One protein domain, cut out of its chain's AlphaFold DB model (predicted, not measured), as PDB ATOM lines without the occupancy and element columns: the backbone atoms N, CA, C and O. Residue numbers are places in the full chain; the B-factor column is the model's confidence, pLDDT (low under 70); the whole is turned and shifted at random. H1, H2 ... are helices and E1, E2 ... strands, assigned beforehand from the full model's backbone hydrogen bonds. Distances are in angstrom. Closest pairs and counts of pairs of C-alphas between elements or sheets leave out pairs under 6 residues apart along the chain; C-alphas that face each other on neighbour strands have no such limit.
ATOM      1  N   HIS A   6      31.256 -11.427  70.219       41.16
ATOM      2  CA  HIS A   6      31.695 -12.800  70.008       41.16
ATOM      3  C   HIS A   6      33.030 -13.150  70.708       41.16
ATOM      4  O   HIS A   6      33.108 -14.151  71.417       41.16
ATOM      5  N   GLU A   7      34.055 -12.299  70.613       47.03
ATOM      6  CA  GLU A   7      35.351 -12.492  71.293       47.03
ATOM      7  C   GLU A   7      35.228 -12.317  72.812       47.03
ATOM      8  O   GLU A   7      35.807 -13.081  73.588       47.03
ATOM      9  N   ALA A   8      34.384 -11.376  73.246       44.34
ATOM     10  CA  ALA A   8      34.079 -11.181  74.658       44.34
ATOM     11  C   ALA A   8      33.421 -12.425  75.288       44.34
ATOM     12  O   ALA A   8      33.774 -12.822  76.399       44.34
ATOM     13  N   ARG A   9      32.525 -13.102  74.553       41.59
ATOM     14  CA  ARG A   9      31.878 -14.348  74.997       41.59
ATOM     15  C   ARG A   9      32.860 -15.517  75.086       41.59
ATOM     16  O   ARG A   9      32.804 -16.266  76.052       41.59
ATOM     17  N   ILE A  10      33.800 -15.640  74.147       45.31
ATOM     18  CA  ILE A  10      34.841 -16.686  74.151       45.31
ATOM     19  C   ILE A  10      35.775 -16.545  75.366       45.31
ATOM     20  O   ILE A  10      36.115 -17.534  76.014       45.31
ATOM     21  N   ILE A  11      36.155 -15.316  75.717       50.34
ATOM     22  CA  ILE A  11      37.055 -15.028  76.841       50.34
ATOM     23  C   ILE A  11      36.334 -15.181  78.197       50.34
ATOM     24  O   ILE A  11      36.892 -15.791  79.117       50.34
ATOM     25  N   GLN A  12      35.083 -14.704  78.309       46.00
ATOM     26  CA  GLN A  12      34.255 -14.867  79.515       46.00
ATOM     27  C   GLN A  12      33.837 -16.311  79.772       46.00
ATOM     28  O   GLN A  12      34.027 -16.805  80.883       46.00
ATOM     29  N   ALA A  13      33.292 -16.991  78.765       36.16
ATOM     30  CA  ALA A  13      32.681 -18.303  78.947       36.16
ATOM     31  C   ALA A  13      33.710 -19.446  78.972       36.16
ATOM     32  O   ALA A  13      33.646 -20.287  79.862       36.16
ATOM     33  N   ARG A  14      34.701 -19.460  78.062       45.59
ATOM     34  CA  ARG A  14      35.589 -20.632  77.853       45.59
ATOM     35  C   ARG A  14      36.815 -20.652  78.759       45.59
ATOM     36  O   ARG A  14      37.478 -21.672  78.946       45.59
ATOM     37  N   GLN A  15      37.191 -19.487  79.283       51.97
ATOM     38  CA  GLN A  15      38.443 -19.323  80.015       51.97
ATOM     39  C   GLN A  15      38.263 -18.662  81.382       51.97
ATOM     40  O   GLN A  15      39.262 -18.420  82.054       51.97
ATOM     41  N   GLY A  16      37.026 -18.393  81.817       58.78
ATOM     42  CA  GLY A  16      36.725 -17.840  83.141       58.78
ATOM     43  C   GLY A  16      37.298 -16.441  83.386       58.78
ATOM     44  O   GLY A  16      37.540 -16.078  84.538       58.78
ATOM     45  N   TRP A  17      37.578 -15.674  82.327       68.81
ATOM     46  CA  TRP A  17      38.068 -14.303  82.450       68.81
ATOM     47  C   TRP A  17      36.900 -13.330  82.536       68.81
ATOM     48  O   TRP A  17      36.055 -13.252  81.656       68.81
ATOM     49  N   THR A  18      36.859 -12.523  83.581       73.94
ATOM     50  CA  THR A  18      35.915 -11.415  83.680       73.94
ATOM     51  C   THR A  18      36.372 -10.265  82.792       73.94
ATOM     52  O   THR A  18      37.478  -9.753  82.961       73.94
ATOM     53  N   ILE A  19      35.498  -9.841  81.882       73.44
ATOM     54  CA  ILE A  19      35.682  -8.644  81.063       73.44
ATOM     55  C   ILE A  19      34.904  -7.499  81.692       73.44
ATOM     56  O   ILE A  19      33.696  -7.614  81.902       73.44
ATOM     57  N   THR A  20      35.581  -6.394  81.969       76.25
ATOM     58  CA  THR A  20      34.956  -5.149  82.420       76.25
ATOM     59  C   THR A  20      35.406  -3.996  81.536       76.25
ATOM     60  O   THR A  20      36.555  -3.975  81.097       76.25
ATOM     61  N   ARG A  21      34.521  -3.024  81.306       73.31
ATOM     62  CA  ARG A  21      34.875  -1.748  80.672       73.31
ATOM     63  C   ARG A  21      34.953  -0.657  81.730       73.31
ATOM     64  O   ARG A  21      34.016  -0.503  82.506       73.31
ATOM     65  N   ASP A  22      36.056   0.077  81.747       73.38
ATOM     66  CA  ASP A  22      36.312   1.164  82.696       73.38
ATOM     67  C   ASP A  22      36.972   2.342  81.967       73.38
ATOM     68  O   ASP A  22      38.070   2.201  81.430       73.38
ATOM     69  N   ASN A  23      36.302   3.499  81.936       73.81
ATOM     70  CA  ASN A  23      36.771   4.725  81.270       73.81
ATOM     71  C   ASN A  23      37.253   4.511  79.820       73.81
ATOM     72  O   ASN A  23      38.300   5.012  79.424       73.81
ATOM     73  N   GLY A  24      36.509   3.726  79.037       67.19
ATOM     74  CA  GLY A  24      36.857   3.396  77.650       67.19
ATOM     75  C   GLY A  24      37.843   2.234  77.492       67.19
ATOM     76  O   GLY A  24      37.893   1.654  76.416       67.19
ATOM     77  N   ALA A  25      38.531   1.819  78.559       72.62
ATOM     78  CA  ALA A  25      39.469   0.702  78.533       72.62
ATOM     79  C   ALA A  25      38.765  -0.654  78.706       72.62
ATOM     80  O   ALA A  25      37.875  -0.805  79.552       72.62
ATOM     81  N   THR A  26      39.230  -1.661  77.970       74.25
ATOM     82  CA  THR A  26      38.856  -3.068  78.161       74.25
ATOM     83  C   THR A  26      39.808  -3.706  79.176       74.25
ATOM     84  O   THR A  26      41.033  -3.639  79.047       74.25
ATOM     85  N   ILE A  27      39.246  -4.335  80.211       79.62
ATOM     86  CA  ILE A  27      39.995  -5.038  81.256       79.62
ATOM     87  C   ILE A  27      39.585  -6.506  81.255       79.62
ATOM     88  O   ILE A  27      38.423  -6.831  81.492       79.62
ATOM     89  N   LEU A  28      40.555  -7.390  81.047       80.31
ATOM     90  CA  LEU A  28      40.427  -8.835  81.215       80.31
ATOM     91  C   LEU A  28      40.999  -9.200  82.580       80.31
ATOM     92  O   LEU A  28      42.153  -8.890  82.852       80.31
ATOM     93  N   SER A  29      40.237  -9.860  83.447       83.06
ATOM     94  CA  SER A  29      40.737 -10.275  84.762       83.06
ATOM     95  C   SER A  29      40.330 -11.689  85.140       83.06
ATOM     96  O   SER A  29      39.228 -12.130  84.839       83.06
ATOM     97  N   ARG A  30      41.220 -12.415  85.812       82.56
ATOM     98  CA  ARG A  30      40.958 -13.762  86.321       82.56
ATOM     99  C   ARG A  30      41.817 -14.025  87.551       82.56
ATOM    100  O   ARG A  30      42.921 -13.499  87.662       82.56
ATOM    101  N   ARG A  31      41.310 -14.837  88.480       80.69
ATOM    102  CA  ARG A  31      42.099 -15.316  89.620       80.69
ATOM    103  C   ARG A  31      42.864 -16.592  89.270       80.69
ATOM    104  O   ARG A  31      42.312 -17.474  88.607       80.69
ATOM    105  N   SER A  32      44.110 -16.680  89.722       77.38
ATOM    106  CA  SER A  32      44.899 -17.912  89.705       77.38
ATOM    107  C   SER A  32      44.313 -18.958  90.673       77.38
ATOM    108  O   SER A  32      43.463 -18.615  91.502       77.38
ATOM    109  N   PRO A  33      44.733 -20.235  90.592       75.31
ATOM    110  CA  PRO A  33      44.377 -21.259  91.577       75.31
ATOM    111  C   PRO A  33      44.635 -20.874  93.042       75.31
ATOM    112  O   PRO A  33      43.817 -21.214  93.894       75.31
ATOM    113  N   LEU A  34      45.715 -20.142  93.340       74.31
ATOM    114  CA  LEU A  34      45.984 -19.607  94.686       74.31
ATOM    115  C   LEU A  34      45.279 -18.276  94.980       74.31
ATOM    116  O   LEU A  34      45.443 -17.710  96.056       74.31
ATOM    117  N   GLY A  35      44.452 -17.784  94.059       73.19
ATOM    118  CA  GLY A  35      43.609 -16.612  94.269       73.19
ATOM    119  C   GLY A  35      44.242 -15.280  93.873       73.19
ATOM    120  O   GLY A  35      43.551 -14.261  94.001       73.19
ATOM    121  N   GLU A  36      45.476 -15.272  93.347       78.19
ATOM    122  CA  GLU A  36      46.129 -14.069  92.818       78.19
ATOM    123  C   GLU A  36      45.269 -13.484  91.698       78.19
ATOM    124  O   GLU A  36      44.930 -14.169  90.729       78.19
ATOM    125  N   ARG A  37      44.890 -12.208  91.814       81.94
ATOM    126  CA  ARG A  37      44.140 -11.532  90.756       81.94
ATOM    127  C   ARG A  37      45.102 -11.078  89.664       81.94
ATOM    128  O   ARG A  37      45.846 -10.122  89.844       81.94
ATOM    129  N   PHE A  38      45.009 -11.709  88.500       80.25
ATOM    130  CA  PHE A  38      45.704 -11.270  87.301       80.25
ATOM    131  C   PHE A  38      44.764 -10.445  86.416       80.25
ATOM    132  O   PHE A  38      43.597 -10.805  86.229       80.25
ATOM    133  N   SER A  39      45.257  -9.339  85.859       82.38
ATOM    134  CA  SER A  39      44.479  -8.500  84.948       82.38
ATOM    135  C   SER A  39      45.318  -7.902  83.829       82.38
ATOM    136  O   SER A  39      46.405  -7.391  84.082       82.38
ATOM    137  N   VAL A  40      44.768  -7.897  82.618       82.62
ATOM    138  CA  VAL A  40      45.297  -7.188  81.451       82.62
ATOM    139  C   VAL A  40      44.350  -6.035  81.142       82.62
ATOM    140  O   VAL A  40      43.151  -6.254  80.984       82.62
ATOM    141  N   ARG A  41      44.878  -4.812  81.070       81.88
ATOM    142  CA  ARG A  41      44.129  -3.601  80.707       81.88
ATOM    143  C   ARG A  41      44.677  -3.055  79.397       81.88
ATOM    144  O   ARG A  41      45.894  -2.983  79.235       81.88
ATOM    145  N   ALA A  42      43.792  -2.647  78.502       77.69
ATOM    146  CA  ALA A  42      44.154  -1.936  77.286       77.69
ATOM    147  C   ALA A  42      43.134  -0.831  76.992       77.69
ATOM    148  O   ALA A  42      41.976  -0.938  77.395       77.69
ATOM    149  N   GLU A  43      43.587   0.243  76.348       72.69
ATOM    150  CA  GLU A  43      42.766   1.426  76.045       72.69
ATOM    151  C   GLU A  43      41.677   1.122  75.020       72.69
ATOM    152  O   GLU A  43      40.622   1.744  75.044       72.69
ATOM    153  N   ASP A  44      41.911   0.125  74.173       64.12
ATOM    154  CA  ASP A  44      40.937  -0.379  73.229       64.12
ATOM    155  C   ASP A  44      41.134  -1.881  72.962       64.12
ATOM    156  O   ASP A  44      41.997  -2.579  73.501       64.12
ATOM    157  N   ASP A  45      40.262  -2.383  72.110       56.38
ATOM    158  CA  ASP A  45      40.136  -3.783  71.759       56.38
ATOM    159  C   ASP A  45      41.224  -4.284  70.788       56.38
ATOM    160  O   ASP A  45      41.547  -5.469  70.770       56.38
ATOM    161  N   GLU A  46      41.842  -3.399  70.006       56.56
ATOM    162  CA  GLU A  46      42.982  -3.756  69.151       56.56
ATOM    163  C   GLU A  46      44.243  -3.916  70.018       56.56
ATOM    164  O   GLU A  46      45.022  -4.867  69.901       56.56
ATOM    165  N   THR A  47      44.390  -3.020  70.993       70.62
ATOM    166  CA  THR A  47      45.490  -3.015  71.951       70.62
ATOM    167  C   THR A  47      45.383  -4.133  72.990       70.62
ATOM    168  O   THR A  47      46.422  -4.531  73.531       70.62
ATOM    169  N   ILE A  48      44.200  -4.731  73.228       71.94
ATOM    170  CA  ILE A  48      44.069  -5.860  74.170       71.94
ATOM    171  C   ILE A  48      44.775  -7.121  73.666       71.94
ATOM    172  O   ILE A  48      45.460  -7.774  74.453       71.94
ATOM    173  N   ARG A  49      44.708  -7.442  72.365       71.06
ATOM    174  CA  ARG A  49      45.416  -8.610  71.804       71.06
ATOM    175  C   ARG A  49      46.918  -8.440  71.928       71.06
ATOM    176  O   ARG A  49      47.621  -9.338  72.379       71.06
ATOM    177  N   GLN A  50      47.412  -7.253  71.589       73.12
ATOM    178  CA  GLN A  50      48.827  -6.932  71.709       73.12
ATOM    179  C   GLN A  50      49.289  -6.914  73.175       73.12
ATOM    180  O   GLN A  50      50.401  -7.348  73.476       73.12
ATOM    181  N   ALA A  51      48.455  -6.438  74.103       79.94
ATOM    182  CA  ALA A  51      48.729  -6.500  75.535       79.94
ATOM    183  C   ALA A  51      48.799  -7.952  76.034       79.94
ATOM    184  O   ALA A  51      49.790  -8.329  76.659       79.94
ATOM    185  N   VAL A  52      47.817  -8.791  75.690       78.38
ATOM    186  CA  VAL A  52      47.810 -10.219  76.042       78.38
ATOM    187  C   VAL A  52      49.033 -10.934  75.466       78.38
ATOM    188  O   VAL A  52      49.724 -11.628  76.210       78.38
ATOM    189  N   ARG A  53      49.366 -10.711  74.190       79.19
ATOM    190  CA  ARG A  53      50.548 -11.306  73.552       79.19
ATOM    191  C   ARG A  53      51.848 -10.903  74.246       79.19
ATOM    192  O   ARG A  53      52.710 -11.749  74.482       79.19
ATOM    193  N   ARG A  54      51.990  -9.626  74.626       82.38
ATOM    194  CA  ARG A  54      53.145  -9.149  75.409       82.38
ATOM    195  C   ARG A  54      53.262  -9.885  76.740       82.38
ATOM    196  O   ARG A  54      54.359 -10.314  77.088       82.38
ATOM    197  N   HIS A  55      52.153 -10.094  77.447       83.81
ATOM    198  CA  HIS A  55      52.154 -10.898  78.669       83.81
ATOM    199  C   HIS A  55      52.477 -12.376  78.395       83.81
ATOM    200  O   HIS A  55      53.255 -12.965  79.137       83.81
ATOM    201  N   ALA A  56      51.944 -12.978  77.329       75.31
ATOM    202  CA  ALA A  56      52.179 -14.388  77.000       75.31
ATOM    203  C   ALA A  56      53.651 -14.692  76.686       75.31
ATOM    204  O   ALA A  56      54.158 -15.756  77.058       75.31
ATOM    205  N   VAL A  57      54.326 -13.750  76.024       77.75
ATOM    206  CA  VAL A  57      55.753 -13.835  75.690       77.75
ATOM    207  C   VAL A  57      56.634 -13.444  76.880       77.75
ATOM    208  O   VAL A  57      57.657 -14.082  77.108       77.75
ATOM    209  N   GLY A  58      56.253 -12.412  77.636       80.31
ATOM    210  CA  GLY A  58      57.087 -11.819  78.686       80.31
ATOM    211  C   GLY A  58      56.943 -12.431  80.081       80.31
ATOM    212  O   GLY A  58      57.774 -12.151  80.941       80.31
ATOM    213  N   PHE A  59      55.912 -13.240  80.343       84.69
ATOM    214  CA  PHE A  59      55.687 -13.803  81.676       84.69
ATOM    215  C   PHE A  59      56.644 -14.968  81.977       84.69
ATOM    216  O   PHE A  59      56.534 -16.056  81.394       84.69
ATOM    217  N   ASP A  60      57.537 -14.752  82.948       86.25
ATOM    218  CA  ASP A  60      58.446 -15.758  83.503       86.25
ATOM    219  C   ASP A  60      58.005 -16.193  84.918       86.25
ATOM    220  O   ASP A  60      58.124 -15.411  85.866       86.25
ATOM    221  N   PRO A  61      57.558 -17.453  85.102       79.00
ATOM    222  CA  PRO A  61      57.150 -17.978  86.400       79.00
ATOM    223  C   PRO A  61      58.227 -17.868  87.483       79.00
ATOM    224  O   PRO A  61      57.902 -17.638  88.644       79.00
ATOM    225  N   ALA A  62      59.505 -18.035  87.130       81.81
ATOM    226  CA  ALA A  62      60.587 -18.028  88.112       81.81
ATOM    227  C   ALA A  62      60.887 -16.617  88.637       81.81
ATOM    228  O   ALA A  62      61.233 -16.453  89.809       81.81
ATOM    229  N   SER A  63      60.788 -15.603  87.777       85.38
ATOM    230  CA  SER A  63      60.869 -14.198  88.185       85.38
ATOM    231  C   SER A  63      59.644 -13.799  89.008       85.38
ATOM    232  O   SER A  63      59.817 -13.261  90.094       85.38
ATOM    233  N   HIS A  64      58.438 -14.204  88.590       85.19
ATOM    234  CA  HIS A  64      57.194 -13.937  89.327       85.19
ATOM    235  C   HIS A  64      57.224 -14.460  90.772       85.19
ATOM    236  O   HIS A  64      56.916 -13.732  91.710       85.19
ATOM    237  N   VAL A  65      57.673 -15.705  90.981       83.56
ATOM    238  CA  VAL A  65      57.818 -16.279  92.333       83.56
ATOM    239  C   VAL A  65      58.861 -15.525  93.161       83.56
ATOM    240  O   VAL A  65      58.646 -15.289  94.347       83.56
ATOM    241  N   ARG A  66      59.993 -15.130  92.559       84.88
ATOM    242  CA  ARG A  66      61.026 -14.347  93.258       84.88
ATOM    243  C   ARG A  66      60.501 -12.988  93.707       84.88
ATOM    244  O   ARG A  66      60.814 -12.579  94.823       84.88
ATOM    245  N   ASP A  67      59.710 -12.328  92.871       85.06
ATOM    246  CA  ASP A  67      59.121 -11.029  93.189       85.06
ATOM    247  C   ASP A  67      58.099 -11.160  94.325       85.06
ATOM    248  O   ASP A  67      58.167 -10.404  95.290       85.06
ATOM    249  N   LEU A  68      57.250 -12.193  94.299       79.00
ATOM    250  CA  LEU A  68      56.297 -12.478  95.382       79.00
ATOM    251  C   LEU A  68      56.964 -12.808  96.725       79.00
ATOM    252  O   LEU A  68      56.431 -12.460  97.775       79.00
ATOM    253  N   ILE A  69      58.123 -13.474  96.711       80.25
ATOM    254  CA  ILE A  69      58.901 -13.752  97.931       80.25
ATOM    255  C   ILE A  69      59.507 -12.463  98.501       80.25
ATOM    256  O   ILE A  69      59.577 -12.304  99.718       80.25
ATOM    257  N   ARG A  70      59.976 -11.556  97.635       81.25
ATOM    258  CA  ARG A  70      60.583 -10.281  98.048       81.25
ATOM    259  C   ARG A  70      59.544  -9.277  98.534       81.25
ATOM    260  O   ARG A  70      59.799  -8.573  99.505       81.25
ATOM    261  N   GLU A  71      58.396  -9.232  97.870       78.06
ATOM    262  CA  GLU A  71      57.309  -8.291  98.133       78.06
ATOM    263  C   GLU A  71      55.969  -9.039  98.223       78.06
ATOM    264  O   GLU A  71      55.205  -9.103  97.251       78.06
ATOM    265  N   PRO A  72      55.652  -9.616  99.397       71.12
ATOM    266  CA  PRO A  72      54.376 -10.281  99.621       71.12
ATOM    267  C   PRO A  72      53.217  -9.293  99.458       71.12
ATOM    268  O   PRO A  72      53.199  -8.227 100.079       71.12
ATOM    269  N   ARG A  73      52.229  -9.638  98.629       66.38
ATOM    270  CA  ARG A  73      51.082  -8.761  98.367       66.38
ATOM    271  C   ARG A  73      50.004  -8.871  99.457       66.38
ATOM    272  O   ARG A  73      49.736  -9.970  99.935       66.38
ATOM    273  N   PRO A  74      49.344  -7.759  99.831       57.22
ATOM    274  CA  PRO A  74      48.352  -7.735 100.911       57.22
ATOM    275  C   PRO A  74      47.029  -8.446 100.574       57.22
ATOM    276  O   PRO A  74      46.308  -8.846 101.482       57.22
ATOM    277  N   ASP A  75      46.697  -8.616  99.293       59.75
ATOM    278  CA  ASP A  75      45.527  -9.365  98.810       59.75
ATOM    279  C   ASP A  75      45.806 -10.864  98.608       59.75
ATOM    280  O   ASP A  75      44.933 -11.611  98.155       59.75
ATOM    281  N   TRP A  76      47.012 -11.310  98.967       60.97
ATOM    282  CA  TRP A  76      47.415 -12.705  98.913       60.97
ATOM    283  C   TRP A  76      46.848 -13.472 100.117       60.97
ATOM    284  O   TRP A  76      47.076 -13.072 101.263       60.97
ATOM    285  N   PRO A  77      46.143 -14.598  99.915       52.94
ATOM    286  CA  PRO A  77      45.733 -15.453 101.020       52.94
ATOM    287  C   PRO A  77      46.997 -16.093 101.609       52.94
ATOM    288  O   PRO A  77      47.567 -16.996 101.012       52.94
ATOM    289  N   GLY A  78      47.458 -15.540 102.734       56.47
ATOM    290  CA  GLY A  78      48.739 -15.688 103.449       56.47
ATOM    291  C   GLY A  78      49.440 -17.046 103.632       56.47
ATOM    292  O   GLY A  78      50.166 -17.181 104.610       56.47
ATOM    293  N   HIS A  79      49.316 -18.035 102.748       58.34
ATOM    294  CA  HIS A  79      50.074 -19.284 102.799       58.34
ATOM    295  C   HIS A  79      50.370 -19.823 101.398       58.34
ATOM    296  O   HIS A  79      49.455 -20.178 100.659       58.34
ATOM    297  N   ALA A  80      51.652 -19.971 101.064       57.78
ATOM    298  CA  ALA A  80      52.092 -20.882 100.018       57.78
ATOM    299  C   ALA A  80      53.569 -21.232 100.233       57.78
ATOM    300  O   ALA A  80      54.447 -20.378 100.151       57.78
ATOM    301  N   ASP A  81      53.832 -22.506 100.512       75.12
ATOM    302  CA  ASP A  81      55.142 -23.114 100.281       75.12
ATOM    303  C   ASP A  81      55.650 -22.749  98.865       75.12
ATOM    304  O   ASP A  81      54.856 -22.587  97.932       75.12
ATOM    305  N   ILE A  82      56.968 -22.632  98.684       77.38
ATOM    306  CA  ILE A  82      57.608 -22.252  97.410       77.38
ATOM    307  C   ILE A  82      57.143 -23.171  96.269       77.38
ATOM    308  O   ILE A  82      56.982 -22.722  95.128       77.38
ATOM    309  N   GLY A  83      56.871 -24.447  96.568       76.06
ATOM    310  CA  GLY A  83      56.296 -25.392  95.612       76.06
ATOM    311  C   GLY A  83      54.917 -24.967  95.097       76.06
ATOM    312  O   GLY A  83      54.677 -24.987  93.888       76.06
ATOM    313  N   ALA A  84      54.034 -24.513  95.990       75.88
ATOM    314  CA  ALA A  84      52.708 -24.017  95.631       75.88
ATOM    315  C   ALA A  84      52.793 -22.709  94.824       75.88
ATOM    316  O   ALA A  84      52.119 -22.592  93.800       75.88
ATOM    317  N   LEU A  85      53.685 -21.783  95.200       75.94
ATOM    318  CA  LEU A  85      53.941 -20.551  94.434       75.94
ATOM    319  C   LEU A  85      54.417 -20.852  93.009       75.94
ATOM    320  O   LEU A  85      53.954 -20.258  92.037       75.94
ATOM    321  N   THR A  86      55.323 -21.819  92.872       80.38
ATOM    322  CA  THR A  86      55.857 -22.233  91.570       80.38
ATOM    323  C   THR A  86      54.782 -22.873  90.695       80.38
ATOM    324  O   THR A  86      54.725 -22.611  89.491       80.38
ATOM    325  N   ALA A  87      53.922 -23.709  91.280       73.50
ATOM    326  CA  ALA A  87      52.803 -24.318  90.571       73.50
ATOM    327  C   ALA A  87      51.789 -23.263  90.099       73.50
ATOM    328  O   ALA A  87      51.349 -23.313  88.947       73.50
ATOM    329  N   ASP A  88      51.476 -22.281  90.944       77.50
ATOM    330  CA  ASP A  88      50.544 -21.203  90.614       77.50
ATOM    331  C   ASP A  88      51.088 -20.286  89.514       77.50
ATOM    332  O   ASP A  88      50.405 -20.035  88.523       77.50
ATOM    333  N   ALA A  89      52.363 -19.899  89.590       81.88
ATOM    334  CA  ALA A  89      53.007 -19.100  88.551       81.88
ATOM    335  C   ALA A  89      53.006 -19.814  87.183       81.88
ATOM    336  O   ALA A  89      52.752 -19.203  86.143       81.88
ATOM    337  N   ARG A  90      53.213 -21.139  87.154       74.12
ATOM    338  CA  ARG A  90      53.068 -21.940  85.922       74.12
ATOM    339  C   ARG A  90      51.620 -21.994  85.428       74.12
ATOM    340  O   ARG A  90      51.383 -21.973  84.215       74.12
ATOM    341  N   ALA A  91      50.651 -22.052  86.340       73.69
ATOM    342  CA  ALA A  91      49.234 -22.004  85.998       73.69
ATOM    343  C   ALA A  91      48.853 -20.643  85.390       73.69
ATOM    344  O   ALA A  91      48.170 -20.617  84.365       73.69
ATOM    345  N   ILE A  92      49.366 -19.537  85.937       76.88
ATOM    346  CA  ILE A  92      49.202 -18.182  85.389       76.88
ATOM    347  C   ILE A  92      49.803 -18.098  83.979       76.88
ATOM    348  O   ILE A  92      49.111 -17.685  83.048       76.88
ATOM    349  N   GLN A  93      51.033 -18.580  83.765       79.75
ATOM    350  CA  GLN A  93      51.644 -18.606  82.427       79.75
ATOM    351  C   GLN A  93      50.788 -19.385  81.416       79.75
ATOM    352  O   GLN A  93      50.565 -18.938  80.289       79.75
ATOM    353  N   THR A  94      50.277 -20.547  81.825       70.00
ATOM    354  CA  THR A  94      49.398 -21.377  80.992       70.00
ATOM    355  C   THR A  94      48.090 -20.654  80.668       70.00
ATOM    356  O   THR A  94      47.620 -20.700  79.533       70.00
ATOM    357  N   MET A  95      47.507 -19.968  81.650       77.06
ATOM    358  CA  MET A  95      46.283 -19.184  81.509       77.06
ATOM    359  C   MET A  95      46.457 -18.032  80.508       77.06
ATOM    360  O   MET A  95      45.604 -17.854  79.641       77.06
ATOM    361  N   ILE A  96      47.577 -17.306  80.569       75.31
ATOM    362  CA  ILE A  96      47.886 -16.193  79.656       75.31
ATOM    363  C   ILE A  96      48.136 -16.700  78.229       75.31
ATOM    364  O   ILE A  96      47.592 -16.146  77.279       75.31
ATOM    365  N   ARG A  97      48.902 -17.787  78.054       70.69
ATOM    366  CA  ARG A  97      49.150 -18.378  76.723       70.69
ATOM    367  C   ARG A  97      47.874 -18.891  76.061       70.69
ATOM    368  O   ARG A  97      47.726 -18.789  74.848       70.69
ATOM    369  N   ARG A  98      46.937 -19.427  76.848       65.75
ATOM    370  CA  ARG A  98      45.616 -19.838  76.348       65.75
ATOM    371  C   ARG A  98      44.774 -18.647  75.907       65.75
ATOM    372  O   ARG A  98      44.070 -18.756  74.906       65.75
ATOM    373  N   LEU A  99      44.846 -17.537  76.637       72.75
ATOM    374  CA  LEU A  99      44.160 -16.308  76.255       72.75
ATOM    375  C   LEU A  99      44.733 -15.752  74.944       72.75
ATOM    376  O   LEU A  99      43.968 -15.435  74.042       72.75
ATOM    377  N   ASP A 100      46.061 -15.724  74.802       73.00
ATOM    378  CA  ASP A 100      46.744 -15.306  73.568       73.00
ATOM    379  C   ASP A 100      46.365 -16.190  72.374       73.00
ATOM    380  O   ASP A 100      45.947 -15.690  71.334       73.00
ATOM    381  N   HIS A 101      46.412 -17.513  72.542       65.06
ATOM    382  CA  HIS A 101      46.029 -18.459  71.495       65.06
ATOM    383  C   HIS A 101      44.566 -18.285  71.053       65.06
ATOM    384  O   HIS A 101      44.283 -18.244  69.857       65.06
ATOM    385  N   ALA A 102      43.634 -18.118  71.996       65.12
ATOM    386  CA  ALA A 102      42.224 -17.894  71.669       65.12
ATOM    387  C   ALA A 102      41.965 -16.548  70.973       65.12
ATOM    388  O   ALA A 102      41.018 -16.435  70.204       65.12
ATOM    389  N   LEU A 103      42.803 -15.541  71.226       66.81
ATOM    390  CA  LEU A 103      42.729 -14.231  70.574       66.81
ATOM    391  C   LEU A 103      43.427 -14.182  69.204       66.81
ATOM    392  O   LEU A 103      43.232 -13.224  68.453       66.81
ATOM    393  N   THR A 104      44.263 -15.175  68.885       61.22
ATOM    394  CA  THR A 104      45.104 -15.194  67.674       61.22
ATOM    395  C   THR A 104      44.708 -16.257  66.654       61.22
ATOM    396  O   THR A 104      45.041 -16.098  65.481       61.22
TER     397      THR A 104
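Overview. This is residues 6 to 104 of the 208 residues of an uncharacterized protein of Bifidobacterium bifidum (UniProt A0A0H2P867). A small, strongly twisted sheet of three strands, E1, E2 and E3, is covered on one face by three helices, with long H4 between H1 and H2, and its other face is bare. H4 runs on past the sheet, where H3 packs on it beyond the sheet. The printed part has 99 residues, with four named helices and three named strands in the order H1, E1, E2, E3, H2, H3, H4; the sheet's order is E1, E2, E3, antiparallel throughout, and the class is mixed, helices and strands. The whole is compact, with a radius of gyration of the C-alphas of 13.8 A, yet elongated in outline, 39 by 25 by 21 A.

Along the chain. The sheet holds E1, residues 18 to 22, E2, residues 25 to 31 and 19.7 A long, and E3, residues 37 to 42 and 16.5 A long. H1 is residues 6 to 15, beginning at C-alpha 6 (31.695, -12.800, 70.008). H2, residues 45 to 58, is 20.0 A long, and H3 is residues 61 to 70. H4, residues 82 to 104, is 33.0 A long, from C-alpha 82 (57.608, -22.252, 97.410) to C-alpha 104 (45.104, -15.194, 67.674).

Arrangement. E1, E2 and E3 form a meander, each strand the antiparallel neighbour of the one before. In the hairpin E1 and E2, N 20 and O 27 are within hydrogen-bond range at 2.9 A; in the hairpin E2 and E3, N 28 and O 40 are at 2.8 A. H1, H2 and H4 are on the same face of the sheet, two layers, helices over strands. H4 lies over E2 and E3 at a height over the sheet of 10.8 A, slantwise to the strands, at 34 degrees to E2 on the local plane. H2 lies over E3 at a height of 7.8 A, with Ala 42 and Ile 48 the closest C-alphas of the two at 5.0 A. H1 lies over E1 and runs along the strands, at 16 degrees to E1 on the local plane. H4 is the hub. It touches H2 at a steep tilt of 39 degrees, opposite ways, the closest C-alphas being those of Ala 56 and Arg 97, 5.0 A apart. It touches H3 at a steep tilt of 48 degrees, closest at Pro 61 and Ala 89, with C-alphas 4.8 A apart. With residues 95 to 103 alone it touches H1 at a shallow tilt of 24 degrees, closest at the C-alphas of Ile 11 and Leu 99, 7.2 A. H3 is not on the sheet, and H1 and H2 are apart. In H3 and H4 every O i to N i+4 pair is within hydrogen-bond range; H1 has 5 of 6 and H2 8 of 10.

Size, cuts and confidence. The C-alphas farthest apart, those of His 6 and Arg 70, are 40.3 A apart. The printed part has no cut. The link from H3 to H4, 11 residues, is long; the other links are tight. The mean pLDDT of the printed part is 71.3, and 29 residues are under 70, among them residues 6 to 17 and 73 to 80.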